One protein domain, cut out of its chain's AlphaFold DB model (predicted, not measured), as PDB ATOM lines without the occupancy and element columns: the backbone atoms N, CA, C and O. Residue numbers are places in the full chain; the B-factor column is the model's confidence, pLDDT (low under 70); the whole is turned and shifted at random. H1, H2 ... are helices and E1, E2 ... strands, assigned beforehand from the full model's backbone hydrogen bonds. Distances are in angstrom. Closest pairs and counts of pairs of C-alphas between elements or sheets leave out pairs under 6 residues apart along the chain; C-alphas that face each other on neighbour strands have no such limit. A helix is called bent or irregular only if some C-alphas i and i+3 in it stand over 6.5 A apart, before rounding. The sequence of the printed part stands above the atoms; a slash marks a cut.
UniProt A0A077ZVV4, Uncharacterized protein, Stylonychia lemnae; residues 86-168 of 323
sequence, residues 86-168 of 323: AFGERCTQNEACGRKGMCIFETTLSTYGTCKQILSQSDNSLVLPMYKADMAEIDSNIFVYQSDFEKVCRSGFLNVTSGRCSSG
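This is residues 86 to 168 of the 323 residues of an uncharacterized protein of Stylonychia lemnae (UniProt A0A077ZVV4). With little regular structure, this is a small body mostly of loops, holding a two-stranded hairpin, E1 and E2, between the short helices H1 and H3; residues 134 to 142, of which 135 to 140 belong to H2, stick out. The 83 printed residues run H1, E1, E2, H2, H3, class mixed, with 23 in named elements; the sheet is antiparallel. It is compact, radius of gyration of the C-alphas 12.1 A, spans 33 by 29 by 18 A.

H1 is residues 94 to 97, from C-alpha 94 at (98.567, 37.283, -4.716); E1 is residues 101 to 104; E2 is residues 113 to 117, 12.8 A from first to last C-alpha; H2 is residues 135 to 140, 11.1 A from first to last C-alpha and irregular, with C-alphas 136 and 139 7.8 A apart; H3 is residues 149 to 152 and ends with C-alpha 152 at (109.528, 33.464, -4.034).

In the hairpin E1 and E2, antiparallel at 148 degrees, N 102 and O 116 are 2.9 A apart, within hydrogen-bond range. Residues 90 to 91 pair antiparallel with 113 to 114 of E2. The closest C-alphas of H1 and E1, Asn 94 and Cys 103, are 4.7 A apart; of E1 and H3, Met 102 and Val 152, 7.2 A. H1 and H3 are apart. H2 has 0 of 2 O i to N i+4 and 0 of 3 O i to N i+3 pairs within range; H1 and H3 are too short for an i+4 pair.

The C-alphas farthest apart, Ala 136 and Ser 167, are 34.3 A apart. The printed part has no cut. The link E2 to H2 is long. Residues 129 to 147 have pLDDT under 70.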
ATOM      1  N   ALA A  86      95.740  26.711  -8.441       96.50
ATOM      2  CA  ALA A  86      96.882  25.813  -8.382       96.50
ATOM      3  C   ALA A  86      98.160  26.492  -8.908       96.50
ATOM      4  O   ALA A  86      98.125  27.437  -9.700       96.50
ATOM      5  N   PHE A  87      99.327  25.989  -8.500       96.06
ATOM      6  CA  PHE A  87     100.594  26.463  -9.056       96.06
ATOM      7  C   PHE A  87     100.657  26.218 -10.565       96.06
ATOM      8  O   PHE A  87     100.324  25.137 -11.045       96.06
ATOM      9  N   GLY A  88     101.111  27.226 -11.310       95.38
ATOM     10  CA  GLY A  88     101.087  27.216 -12.773       95.38
ATOM     11  C   GLY A  88      99.805  27.782 -13.391       95.38
ATOM     12  O   GLY A  88      99.802  28.068 -14.587       95.38
ATOM     13  N   GLU A  89      98.746  28.015 -12.611       97.12
ATOM     14  CA  GLU A  89      97.534  28.661 -13.117       97.12
ATOM     15  C   GLU A  89      97.657  30.189 -13.170       97.12
ATOM     16  O   GLU A  89      98.418  30.812 -12.423       97.12
ATOM     17  N   ARG A  90      96.861  30.796 -14.059       95.00
ATOM     18  CA  ARG A  90      96.805  32.250 -14.255       95.00
ATOM     19  C   ARG A  90      96.123  32.953 -13.094       95.00
ATOM     20  O   ARG A  90      94.977  32.623 -12.786       95.00
ATOM     21  N   CYS A  91      96.760  33.978 -12.549       93.38
ATOM     22  CA  CYS A  91      96.275  34.796 -11.438       93.38
ATOM     23  C   CYS A  91      96.323  36.290 -11.784       93.38
ATOM     24  O   CYS A  91      97.001  36.691 -12.729       93.38
ATOM     25  N   THR A  92      95.603  37.105 -11.017       88.75
ATOM     26  CA  THR A  92      95.627  38.576 -11.129       88.75
ATOM     27  C   THR A  92      96.033  39.270  -9.832       88.75
ATOM     28  O   THR A  92      96.416  40.434  -9.859       88.75
ATOM     29  N   GLN A  93      96.029  38.544  -8.712       87.94
ATOM     30  CA  GLN A  93      96.430  39.027  -7.390       87.94
ATOM     31  C   GLN A  93      97.054  37.895  -6.566       87.94
ATOM     32  O   GLN A  93      96.858  36.716  -6.881       87.94
ATOM     33  N   ASN A  94      97.807  38.242  -5.522       89.50
ATOM     34  CA  ASN A  94      98.567  37.283  -4.716       89.50
ATOM     35  C   ASN A  94      97.664  36.289  -3.977       89.50
ATOM     36  O   ASN A  94      97.951  35.096  -3.962       89.50
ATOM     37  N   GLU A  95      96.533  36.755  -3.455       91.38
ATOM     38  CA  GLU A  95      95.550  35.953  -2.722       91.38
ATOM     39  C   GLU A  95      94.956  34.848  -3.589       91.38
ATOM     40  O   GLU A  95      94.580  33.793  -3.081       91.38
ATOM     41  N   ALA A  96      94.946  35.045  -4.911       93.75
ATOM     42  CA  ALA A  96      94.509  34.019  -5.840       93.75
ATOM     43  C   ALA A  96      95.406  32.776  -5.806       93.75
ATOM     44  O   ALA A  96      94.941  31.707  -6.175       93.75
ATOM     45  N   CYS A  97      96.657  32.894  -5.362       94.06
ATOM     46  CA  CYS A  97      97.608  31.789  -5.222       94.06
ATOM     47  C   CYS A  97      97.657  31.206  -3.803       94.06
ATOM     48  O   CYS A  97      98.473  30.320  -3.528       94.06
ATOM     49  N   GLY A  98      96.800  31.712  -2.912       91.62
ATOM     50  CA  GLY A  98      96.735  31.303  -1.521       91.62
ATOM     51  C   GLY A  98      97.966  31.668  -0.708       91.62
ATOM     52  O   GLY A  98      98.864  32.376  -1.157       91.62
ATOM     53  N   ARG A  99      98.050  31.120   0.509       88.62
ATOM     54  CA  ARG A  99      99.229  31.301   1.375       88.62
ATOM     55  C   ARG A  99     100.489  30.669   0.813       88.62
ATOM     56  O   ARG A  99     101.577  31.074   1.193       88.62
ATOM     57  N   LYS A 100     100.354  29.665  -0.057       90.62
ATOM     58  CA  LYS A 100     101.476  28.836  -0.513       90.62
ATOM     59  C   LYS A 100     102.221  29.418  -1.719       90.62
ATOM     60  O   LYS A 100     103.185  28.826  -2.211       90.62
ATOM     61  N   GLY A 101     101.771  30.553  -2.240       92.12
ATOM     62  CA  GLY A 101     102.358  31.134  -3.431       92.12
ATOM     63  C   GLY A 101     102.139  32.623  -3.560       92.12
ATOM     64  O   GLY A 101     101.475  33.257  -2.754       92.12
ATOM     65  N   MET A 102     102.722  33.162  -4.618       92.00
ATOM     66  CA  MET A 102     102.514  34.534  -5.058       92.00
ATOM     67  C   MET A 102     102.198  34.561  -6.546       92.00
ATOM     68  O   MET A 102     102.586  33.658  -7.301       92.00
ATOM     69  N   CYS A 103     101.494  35.610  -6.963       91.88
ATOM     70  CA  CYS A 103     101.165  35.826  -8.356       91.88
ATOM     71  C   CYS A 103     102.324  36.539  -9.055       91.88
ATOM     72  O   CYS A 103     102.577  37.715  -8.806       91.88
ATOM     73  N   ILE A 104     103.052  35.820  -9.915       90.75
ATOM     74  CA  ILE A 104     104.247  36.349 -10.586       90.75
ATOM     75  C   ILE A 104     103.955  36.657 -12.046       90.75
ATOM     76  O   ILE A 104     103.476  35.796 -12.785       90.75
ATOM     77  N   PHE A 105     104.296  37.867 -12.480       86.69
ATOM     78  CA  PHE A 105     104.075  38.324 -13.847       86.69
ATOM     79  C   PHE A 105     105.313  38.066 -14.710       86.69
ATOM     80  O   PHE A 105     106.449  38.236 -14.271       86.69
ATOM     81  N   GLU A 106     105.095  37.632 -15.952       81.12
ATOM     82  CA  GLU A 106     106.186  37.374 -16.905       81.12
ATOM     83  C   GLU A 106     106.718  38.660 -17.541       81.12
ATOM     84  O   GLU A 106     107.890  38.740 -17.902       81.12
ATOM     85  N   THR A 107     105.861  39.672 -17.684       79.00
ATOM     86  CA  THR A 107     106.221  40.982 -18.230       79.00
ATOM     87  C   THR A 107     105.472  42.080 -17.484       79.00
ATOM     88  O   THR A 107     104.422  41.835 -16.892       79.00
ATOM     89  N   THR A 108     105.969  43.310 -17.578       72.00
ATOM     90  CA  THR A 108     105.304  44.511 -17.044       72.00
ATOM     91  C   THR A 108     104.000  44.855 -17.768       72.00
ATOM     92  O   THR A 108     103.179  45.613 -17.267       72.00
ATOM     93  N   LEU A 109     103.781  44.301 -18.960       74.31
ATOM     94  CA  LEU A 109     102.566  44.519 -19.746       74.31
ATOM     95  C   LEU A 109     101.537  43.402 -19.541       74.31
ATOM     96  O   LEU A 109     100.405  43.495 -20.025       74.31
ATOM     97  N   SER A 110     101.915  42.338 -18.830       79.44
ATOM     98  CA  SER A 110     101.054  41.185 -18.623       79.44
ATOM     99  C   SER A 110      99.856  41.573 -17.758       79.44
ATOM    100  O   SER A 110      99.996  42.096 -16.660       79.44
ATOM    101  N   THR A 111      98.652  41.284 -18.254       82.38
ATOM    102  CA  THR A 111      97.408  41.460 -17.478       82.38
ATOM    103  C   THR A 111      97.219  40.340 -16.453       82.38
ATOM    104  O   THR A 111      96.520  40.513 -15.463       82.38
ATOM    105  N   TYR A 112      97.878  39.201 -16.674       88.44
ATOM    106  CA  TYR A 112      97.803  38.023 -15.822       88.44
ATOM    107  C   TYR A 112      99.207  37.577 -15.432       88.44
ATOM    108  O   TYR A 112     100.115  37.558 -16.269       88.44
ATOM    109  N   GLY A 113      99.360  37.190 -14.173       91.31
ATOM    110  CA  GLY A 113     100.514  36.465 -13.672       91.31
ATOM    111  C   GLY A 113     100.255  34.962 -13.636       91.31
ATOM    112  O   GLY A 113      99.227  34.463 -14.100       91.31
ATOM    113  N   THR A 114     101.200  34.232 -13.059       93.94
ATOM    114  CA  THR A 114     101.119  32.796 -12.797       93.94
ATOM    115  C   THR A 114     101.417  32.524 -11.330       93.94
ATOM    116  O   THR A 114     102.382  33.066 -10.788       93.94
ATOM    117  N   CYS A 115     100.642  31.645 -10.696       95.00
ATOM    118  CA  CYS A 115     100.901  31.250  -9.316       95.00
ATOM    119  C   CYS A 115     102.206  30.462  -9.198       95.00
ATOM    120  O   CYS A 115     102.354  29.386  -9.789       95.00
ATOM    121  N   LYS A 116     103.152  30.992  -8.420       94.38
ATOM    122  CA  LYS A 116     104.438  30.354  -8.112       94.38
ATOM    123  C   LYS A 116     104.544  30.079  -6.623       94.38
ATOM    124  O   LYS A 116     104.129  30.895  -5.807       94.38
ATOM    125  N   GLN A 117     105.135  28.941  -6.283       93.88
ATOM    126  CA  GLN A 117     105.357  28.547  -4.898       93.88
ATOM    127  C   GLN A 117     106.439  29.420  -4.238       93.88
ATOM    128  O   GLN A 117     107.430  29.792  -4.875       93.88
ATOM    129  N   ILE A 118     106.264  29.709  -2.952       91.50
ATOM    130  CA  ILE A 118     107.261  30.370  -2.096       91.50
ATOM    131  C   ILE A 118     108.553  29.532  -2.013       91.50
ATOM    132  O   ILE A 118     108.505  28.304  -2.031       91.50
ATOM    133  N   LEU A 119     109.710  30.200  -1.975       90.38
ATOM    134  CA  LEU A 119     111.067  29.624  -1.978       90.38
ATOM    135  C   LEU A 119     111.353  28.612  -3.110       90.38
ATOM    136  O   LEU A 119     112.241  27.764  -2.993       90.38
ATOM    137  N   SER A 120     110.623  28.677  -4.227       91.56
ATOM    138  CA  SER A 120     110.751  27.694  -5.312       91.56
ATOM    139  C   SER A 120     111.687  28.128  -6.436       91.56
ATOM    140  O   SER A 120     112.304  27.279  -7.086       91.56
ATOM    141  N   GLN A 121     111.801  29.436  -6.684       92.44
ATOM    142  CA  GLN A 121     112.463  29.946  -7.879       92.44
ATOM    143  C   GLN A 121     113.985  29.889  -7.746       92.44
ATOM    144  O   GLN A 121     114.556  30.331  -6.749       92.44
ATOM    145  N   SER A 122     114.635  29.322  -8.761       92.19
ATOM    146  CA  SER A 122     116.089  29.252  -8.862       92.19
ATOM    147  C   SER A 122     116.703  30.606  -9.204       92.19
ATOM    148  O   SER A 122     116.022  31.523  -9.663       92.19
ATOM    149  N   ASP A 123     118.019  30.700  -9.052       90.69
ATOM    150  CA  ASP A 123     118.795  31.830  -9.552       90.69
ATOM    151  C   ASP A 123     118.495  32.093 -11.037       90.69
ATOM    152  O   ASP A 123     118.242  31.179 -11.826       90.69
ATOM    153  N   ASN A 124     118.500  33.373 -11.399       91.00
ATOM    154  CA  ASN A 124     118.102  33.935 -12.685       91.00
ATOM    155  C   ASN A 124     116.623  33.786 -13.064       91.00
ATOM    156  O   ASN A 124     116.245  34.335 -14.099       91.00
ATOM    157  N   SER A 125     115.761  33.136 -12.277       91.69
ATOM    158  CA  SER A 125     114.314  33.164 -12.540       91.69
ATOM    159  C   SER A 125     113.769  34.589 -12.459       91.69
ATOM    160  O   SER A 125     114.110  35.332 -11.541       91.69
ATOM    161  N   LEU A 126     112.920  34.964 -13.417       89.19
ATOM    162  CA  LEU A 126     112.255  36.264 -13.435       89.19
ATOM    163  C   LEU A 126     111.098  36.282 -12.425       89.19
ATOM    164  O   LEU A 126     110.250  35.390 -12.422       89.19
ATOM    165  N   VAL A 127     111.082  37.311 -11.587       88.06
ATOM    166  CA  VAL A 127     110.068  37.621 -10.584       88.06
ATOM    167  C   VAL A 127     109.765  39.111 -10.701       88.06
ATOM    168  O   VAL A 127     110.466  39.953 -10.139       88.06
ATOM    169  N   LEU A 128     108.731  39.438 -11.475       80.00
ATOM    170  CA  LEU A 128     108.238  40.806 -11.570       80.00
ATOM    171  C   LEU A 128     107.074  40.995 -10.594       80.00
ATOM    172  O   LEU A 128     106.078  40.268 -10.703       80.00
ATOM    173  N   PRO A 129     107.170  41.962  -9.665       63.41
ATOM    174  CA  PRO A 129     105.999  42.441  -8.962       63.41
ATOM    175  C   PRO A 129     105.199  43.262  -9.962       63.41
ATOM    176  O   PRO A 129     105.746  44.180 -10.568       63.41
ATOM    177  N   MET A 130     103.916  42.998 -10.159       64.62
ATOM    178  CA  MET A 130     103.089  44.095 -10.640       64.62
ATOM    179  C   MET A 130     101.669  43.979 -10.140       64.62
ATOM    180  O   MET A 130     100.981  42.991 -10.359       64.62
ATOM    181  N   TYR A 131     101.243  45.054  -9.495       50.53
ATOM    182  CA  TYR A 131      99.854  45.386  -9.292       50.53
ATOM    183  C   TYR A 131      99.590  46.639 -10.131       50.53
ATOM    184  O   TYR A 131     100.301  47.634  -9.990       50.53
ATOM    185  N   LYS A 132      98.618  46.590 -11.049       48.72
ATOM    186  CA  LYS A 132      98.140  47.780 -11.768       48.72
ATOM    187  C   LYS A 132      97.304  48.629 -10.801       48.72
ATOM    188  O   LYS A 132      96.081  48.586 -10.862       48.72
ATOM    189  N   ALA A 133      97.945  49.384  -9.917       43.25
ATOM    190  CA  ALA A 133      97.315  50.557  -9.318       43.25
ATOM    191  C   ALA A 133      97.722  51.752 -10.189       43.25
ATOM    192  O   ALA A 133      98.867  52.173 -10.153       43.25
ATOM    193  N   ASP A 134      96.811  52.197 -11.050       43.28
ATOM    194  CA  ASP A 134      96.942  53.338 -11.961       43.28
ATOM    195  C   ASP A 134      98.014  53.276 -13.065       43.28
ATOM    196  O   ASP A 134      99.190  53.593 -12.911       43.28
ATOM    197  N   MET A 135      97.544  53.016 -14.291       46.72
ATOM    198  CA  MET A 135      98.317  53.173 -15.533       46.72
ATOM    199  C   MET A 135      98.752  54.629 -15.819       46.72
ATOM    200  O   MET A 135      99.327  54.894 -16.872       46.72
ATOM    201  N   ALA A 136      98.491  55.575 -14.913       46.25
ATOM    202  CA  ALA A 136      98.914  56.968 -15.025       46.25
ATOM    203  C   ALA A 136     100.382  57.201 -14.601       46.25
ATOM    204  O   ALA A 136     100.962  58.205 -14.999       46.25
ATOM    205  N   GLU A 137     101.014  56.276 -13.865       47.22
ATOM    206  CA  GLU A 137     102.410  56.408 -13.387       47.22
ATOM    207  C   GLU A 137     103.448  55.636 -14.232       47.22
ATOM    208  O   GLU A 137     104.582  55.400 -13.805       47.22
ATOM    209  N   ILE A 138     103.086  55.262 -15.465       48.69
ATOM    210  CA  ILE A 138     103.937  54.495 -16.400       48.69
ATOM    211  C   ILE A 138     105.228  55.242 -16.790       48.69
ATOM    212  O   ILE A 138     106.201  54.611 -17.198       48.69
ATOM    213  N   ASP A 139     105.286  56.560 -16.604       46.94
ATOM    214  CA  ASP A 139     106.420  57.383 -17.040       46.94
ATOM    215  C   ASP A 139     107.680  57.282 -16.165       46.94
ATOM    216  O   ASP A 139     108.717  57.843 -16.518       46.94
ATOM    217  N   SER A 140     107.649  56.571 -15.032       45.16
ATOM    218  CA  SER A 140     108.747  56.665 -14.063       45.16
ATOM    219  C   SER A 140     109.775  55.524 -14.082       45.16
ATOM    220  O   SER A 140     110.841  55.700 -13.498       45.16
ATOM    221  N   ASN A 141     109.544  54.367 -14.725       47.75
ATOM    222  CA  ASN A 141     110.377  53.155 -14.512       47.75
ATOM    223  C   ASN A 141     110.564  52.785 -13.015       47.75
ATOM    224  O   ASN A 141     111.427  51.969 -12.679       47.75
ATOM    225  N   ILE A 142     109.782  53.372 -12.099       45.41
ATOM    226  CA  ILE A 142     109.861  53.098 -10.668       45.41
ATOM    227  C   ILE A 142     108.934  51.920 -10.399       45.41
ATOM    228  O   ILE A 142     107.724  52.052 -10.252       45.41
ATOM    229  N   PHE A 143     109.521  50.732 -10.370       51.91
ATOM    230  CA  PHE A 143     108.834  49.530  -9.926       51.91
ATOM    231  C   PHE A 143     108.494  49.668  -8.438       51.91
ATOM    232  O   PHE A 143     109.391  49.704  -7.591       51.91
ATOM    233  N   VAL A 144     107.204  49.719  -8.102       49.09
ATOM    234  CA  VAL A 144     106.755  49.587  -6.712       49.09
ATOM    235  C   VAL A 144     106.835  48.106  -6.344       49.09
ATOM    236  O   VAL A 144     105.897  47.333  -6.532       49.09
ATOM    237  N   TYR A 145     108.007  47.688  -5.868       56.69
ATOM    238  CA  TYR A 145     108.184  46.378  -5.256       56.69
ATOM    239  C   TYR A 145     107.348  46.347  -3.973       56.69
ATOM    240  O   TYR A 145     107.722  46.983  -2.987       56.69
ATOM    241  N   GLN A 146     106.226  45.616  -3.959       58.97
ATOM    242  CA  GLN A 146     105.664  45.221  -2.667       58.97
ATOM    243  C   GLN A 146     106.738  44.414  -1.934       58.97
ATOM    244  O   GLN A 146     107.416  43.567  -2.528       58.97
ATOM    245  N   SER A 147     106.913  44.705  -0.648       61.41
ATOM    246  CA  SER A 147     107.670  43.832   0.242       61.41
ATOM    247  C   SER A 147     107.112  42.421   0.100       61.41
ATOM    248  O   SER A 147     105.893  42.295   0.067       61.41
ATOM    249  N   ASP A 148     107.976  41.407   0.012       82.50
ATOM    250  CA  ASP A 148     107.680  39.968   0.079       82.50
ATOM    251  C   ASP A 148     107.976  39.167  -1.194       82.50
ATOM    252  O   ASP A 148     108.182  37.962  -1.079       82.50
ATOM    253  N   PHE A 149     108.115  39.773  -2.379       85.38
ATOM    254  CA  PHE A 149     108.427  39.028  -3.616       85.38
ATOM    255  C   PHE A 149     109.768  38.283  -3.569       85.38
ATOM    256  O   PHE A 149     109.922  37.234  -4.201       85.38
ATOM    257  N   GLU A 150     110.726  38.759  -2.771       87.25
ATOM    258  CA  GLU A 150     111.980  38.053  -2.508       87.25
ATOM    259  C   GLU A 150     111.765  36.658  -1.907       87.25
ATOM    260  O   GLU A 150     112.582  35.763  -2.116       87.25
ATOM    261  N   LYS A 151     110.623  36.434  -1.243       89.00
ATOM    262  CA  LYS A 151     110.247  35.153  -0.633       89.00
ATOM    263  C   LYS A 151     109.886  34.092  -1.672       89.00
ATOM    264  O   LYS A 151     109.844  32.915  -1.335       89.00
ATOM    265  N   VAL A 152     109.659  34.448  -2.941       90.88
ATOM    266  CA  VAL A 152     109.528  33.464  -4.034       90.88
ATOM    267  C   VAL A 152     110.881  32.851  -4.411       90.88
ATOM    268  O   VAL A 152     110.945  31.693  -4.844       90.88
ATOM    269  N   CYS A 153     111.965  33.606  -4.243       91.56
ATOM    270  CA  CYS A 153     113.309  33.157  -4.568       91.56
ATOM    271  C   CYS A 153     113.799  32.149  -3.535       91.56
ATOM    272  O   CYS A 153     113.680  32.374  -2.333       91.56
ATOM    273  N   ARG A 154     114.411  31.052  -3.990       89.12
ATOM    274  CA  ARG A 154     114.960  30.023  -3.098       89.12
ATOM    275  C   ARG A 154     115.971  30.598  -2.111       89.12
ATOM    276  O   ARG A 154     116.010  30.151  -0.978       89.12
ATOM    277  N   SER A 155     116.768  31.576  -2.537       87.12
ATOM    278  CA  SER A 155     117.756  32.281  -1.713       87.12
ATOM    279  C   SER A 155     117.150  33.281  -0.723       87.12
ATOM    280  O   SER A 155     117.858  33.757   0.160       87.12
ATOM    281  N   GLY A 156     115.874  33.651  -0.887       87.81
ATOM    282  CA  GLY A 156     115.291  34.809  -0.212       87.81
ATOM    283  C   GLY A 156     115.852  36.151  -0.697       87.81
ATOM    284  O   GLY A 156     115.728  37.152   0.006       87.81
ATOM    285  N   PHE A 157     116.510  36.187  -1.864       89.56
ATOM    286  CA  PHE A 157     117.057  37.410  -2.451       89.56
ATOM    287  C   PHE A 157     116.579  37.621  -3.892       89.56
ATOM    288  O   PHE A 157     116.713  36.754  -4.763       89.56
ATOM    289  N   LEU A 158     116.064  38.827  -4.137       88.56
ATOM    290  CA  LEU A 158     115.609  39.317  -5.431       88.56
ATOM    291  C   LEU A 158     116.455  40.524  -5.831       88.56
ATOM    292  O   LEU A 158     116.514  41.523  -5.116       88.56
ATOM    293  N   ASN A 159     117.080  40.462  -7.004       87.25
ATOM    294  CA  ASN A 159     117.708  41.635  -7.587       87.25
ATOM    295  C   ASN A 159     116.611  42.553  -8.140       87.25
ATOM    296  O   ASN A 159     116.056  42.291  -9.206       87.25
ATOM    297  N   VAL A 160     116.320  43.633  -7.419       81.44
ATOM    298  CA  VAL A 160     115.281  44.619  -7.769       81.44
ATOM    299  C   VAL A 160     115.585  45.407  -9.046       81.44
ATOM    300  O   VAL A 160     114.707  46.050  -9.594       81.44
ATOM    301  N   THR A 161     116.817  45.389  -9.552       81.44
ATOM    302  CA  THR A 161     117.140  46.056 -10.821       81.44
ATOM    303  C   THR A 161     116.800  45.169 -12.012       81.44
ATOM    304  O   THR A 161     116.329  45.655 -13.033       81.44
ATOM    305  N   SER A 162     117.044  43.861 -11.903       84.50
ATOM    306  CA  SER A 162     116.759  42.912 -12.985       84.50
ATOM    307  C   SER A 162     115.419  42.192 -12.833       84.50
ATOM    308  O   SER A 162     115.007  41.488 -13.755       84.50
ATOM    309  N   GLY A 163     114.771  42.316 -11.672       86.19
ATOM    310  CA  GLY A 163     113.605  41.523 -11.299       86.19
ATOM    311  C   GLY A 163     113.902  40.026 -11.285       86.19
ATOM    312  O   GLY A 163     113.023  39.238 -11.604       86.19
ATOM    313  N   ARG A 164     115.144  39.601 -11.009       90.69
ATOM    314  CA  ARG A 164     115.526  38.178 -11.039       90.69
ATOM    315  C   ARG A 164     116.013  37.679  -9.693       90.69
ATOM    316  O   ARG A 164     116.767  38.364  -9.000       90.69
ATOM    317  N   CYS A 165     115.625  36.454  -9.361       92.12
ATOM    318  CA  CYS A 165     116.185  35.735  -8.228       92.12
ATOM    319  C   CYS A 165     117.693  35.555  -8.399       92.12
ATOM    320  O   CYS A 165     118.196  35.369  -9.509       92.12
ATOM    321  N   SER A 166     118.425  35.610  -7.297       92.38
ATOM    322  CA  SER A 166     119.871  35.409  -7.275       92.38
ATOM    323  C   SER A 166     120.289  34.937  -5.889       92.38
ATOM    324  O   SER A 166     119.622  35.245  -4.906       92.38
ATOM    325  N   SER A 167     121.421  34.253  -5.785       90.25
ATOM    326  CA  SER A 167     122.078  33.924  -4.515       90.25
ATOM    327  C   SER A 167     122.502  35.145  -3.688       90.25
ATOM    328  O   SER A 167     122.842  34.981  -2.519       90.25
ATOM    329  N   GLY A 168     122.453  36.352  -4.261       90.81
ATOM    330  CA  GLY A 168     122.850  37.585  -3.590       90.81
ATOM    331  C   GLY A 168     124.365  37.758  -3.522       90.81
ATOM    332  O   GLY A 168     125.149  36.824  -3.697       90.81
TER     333      GLY A 168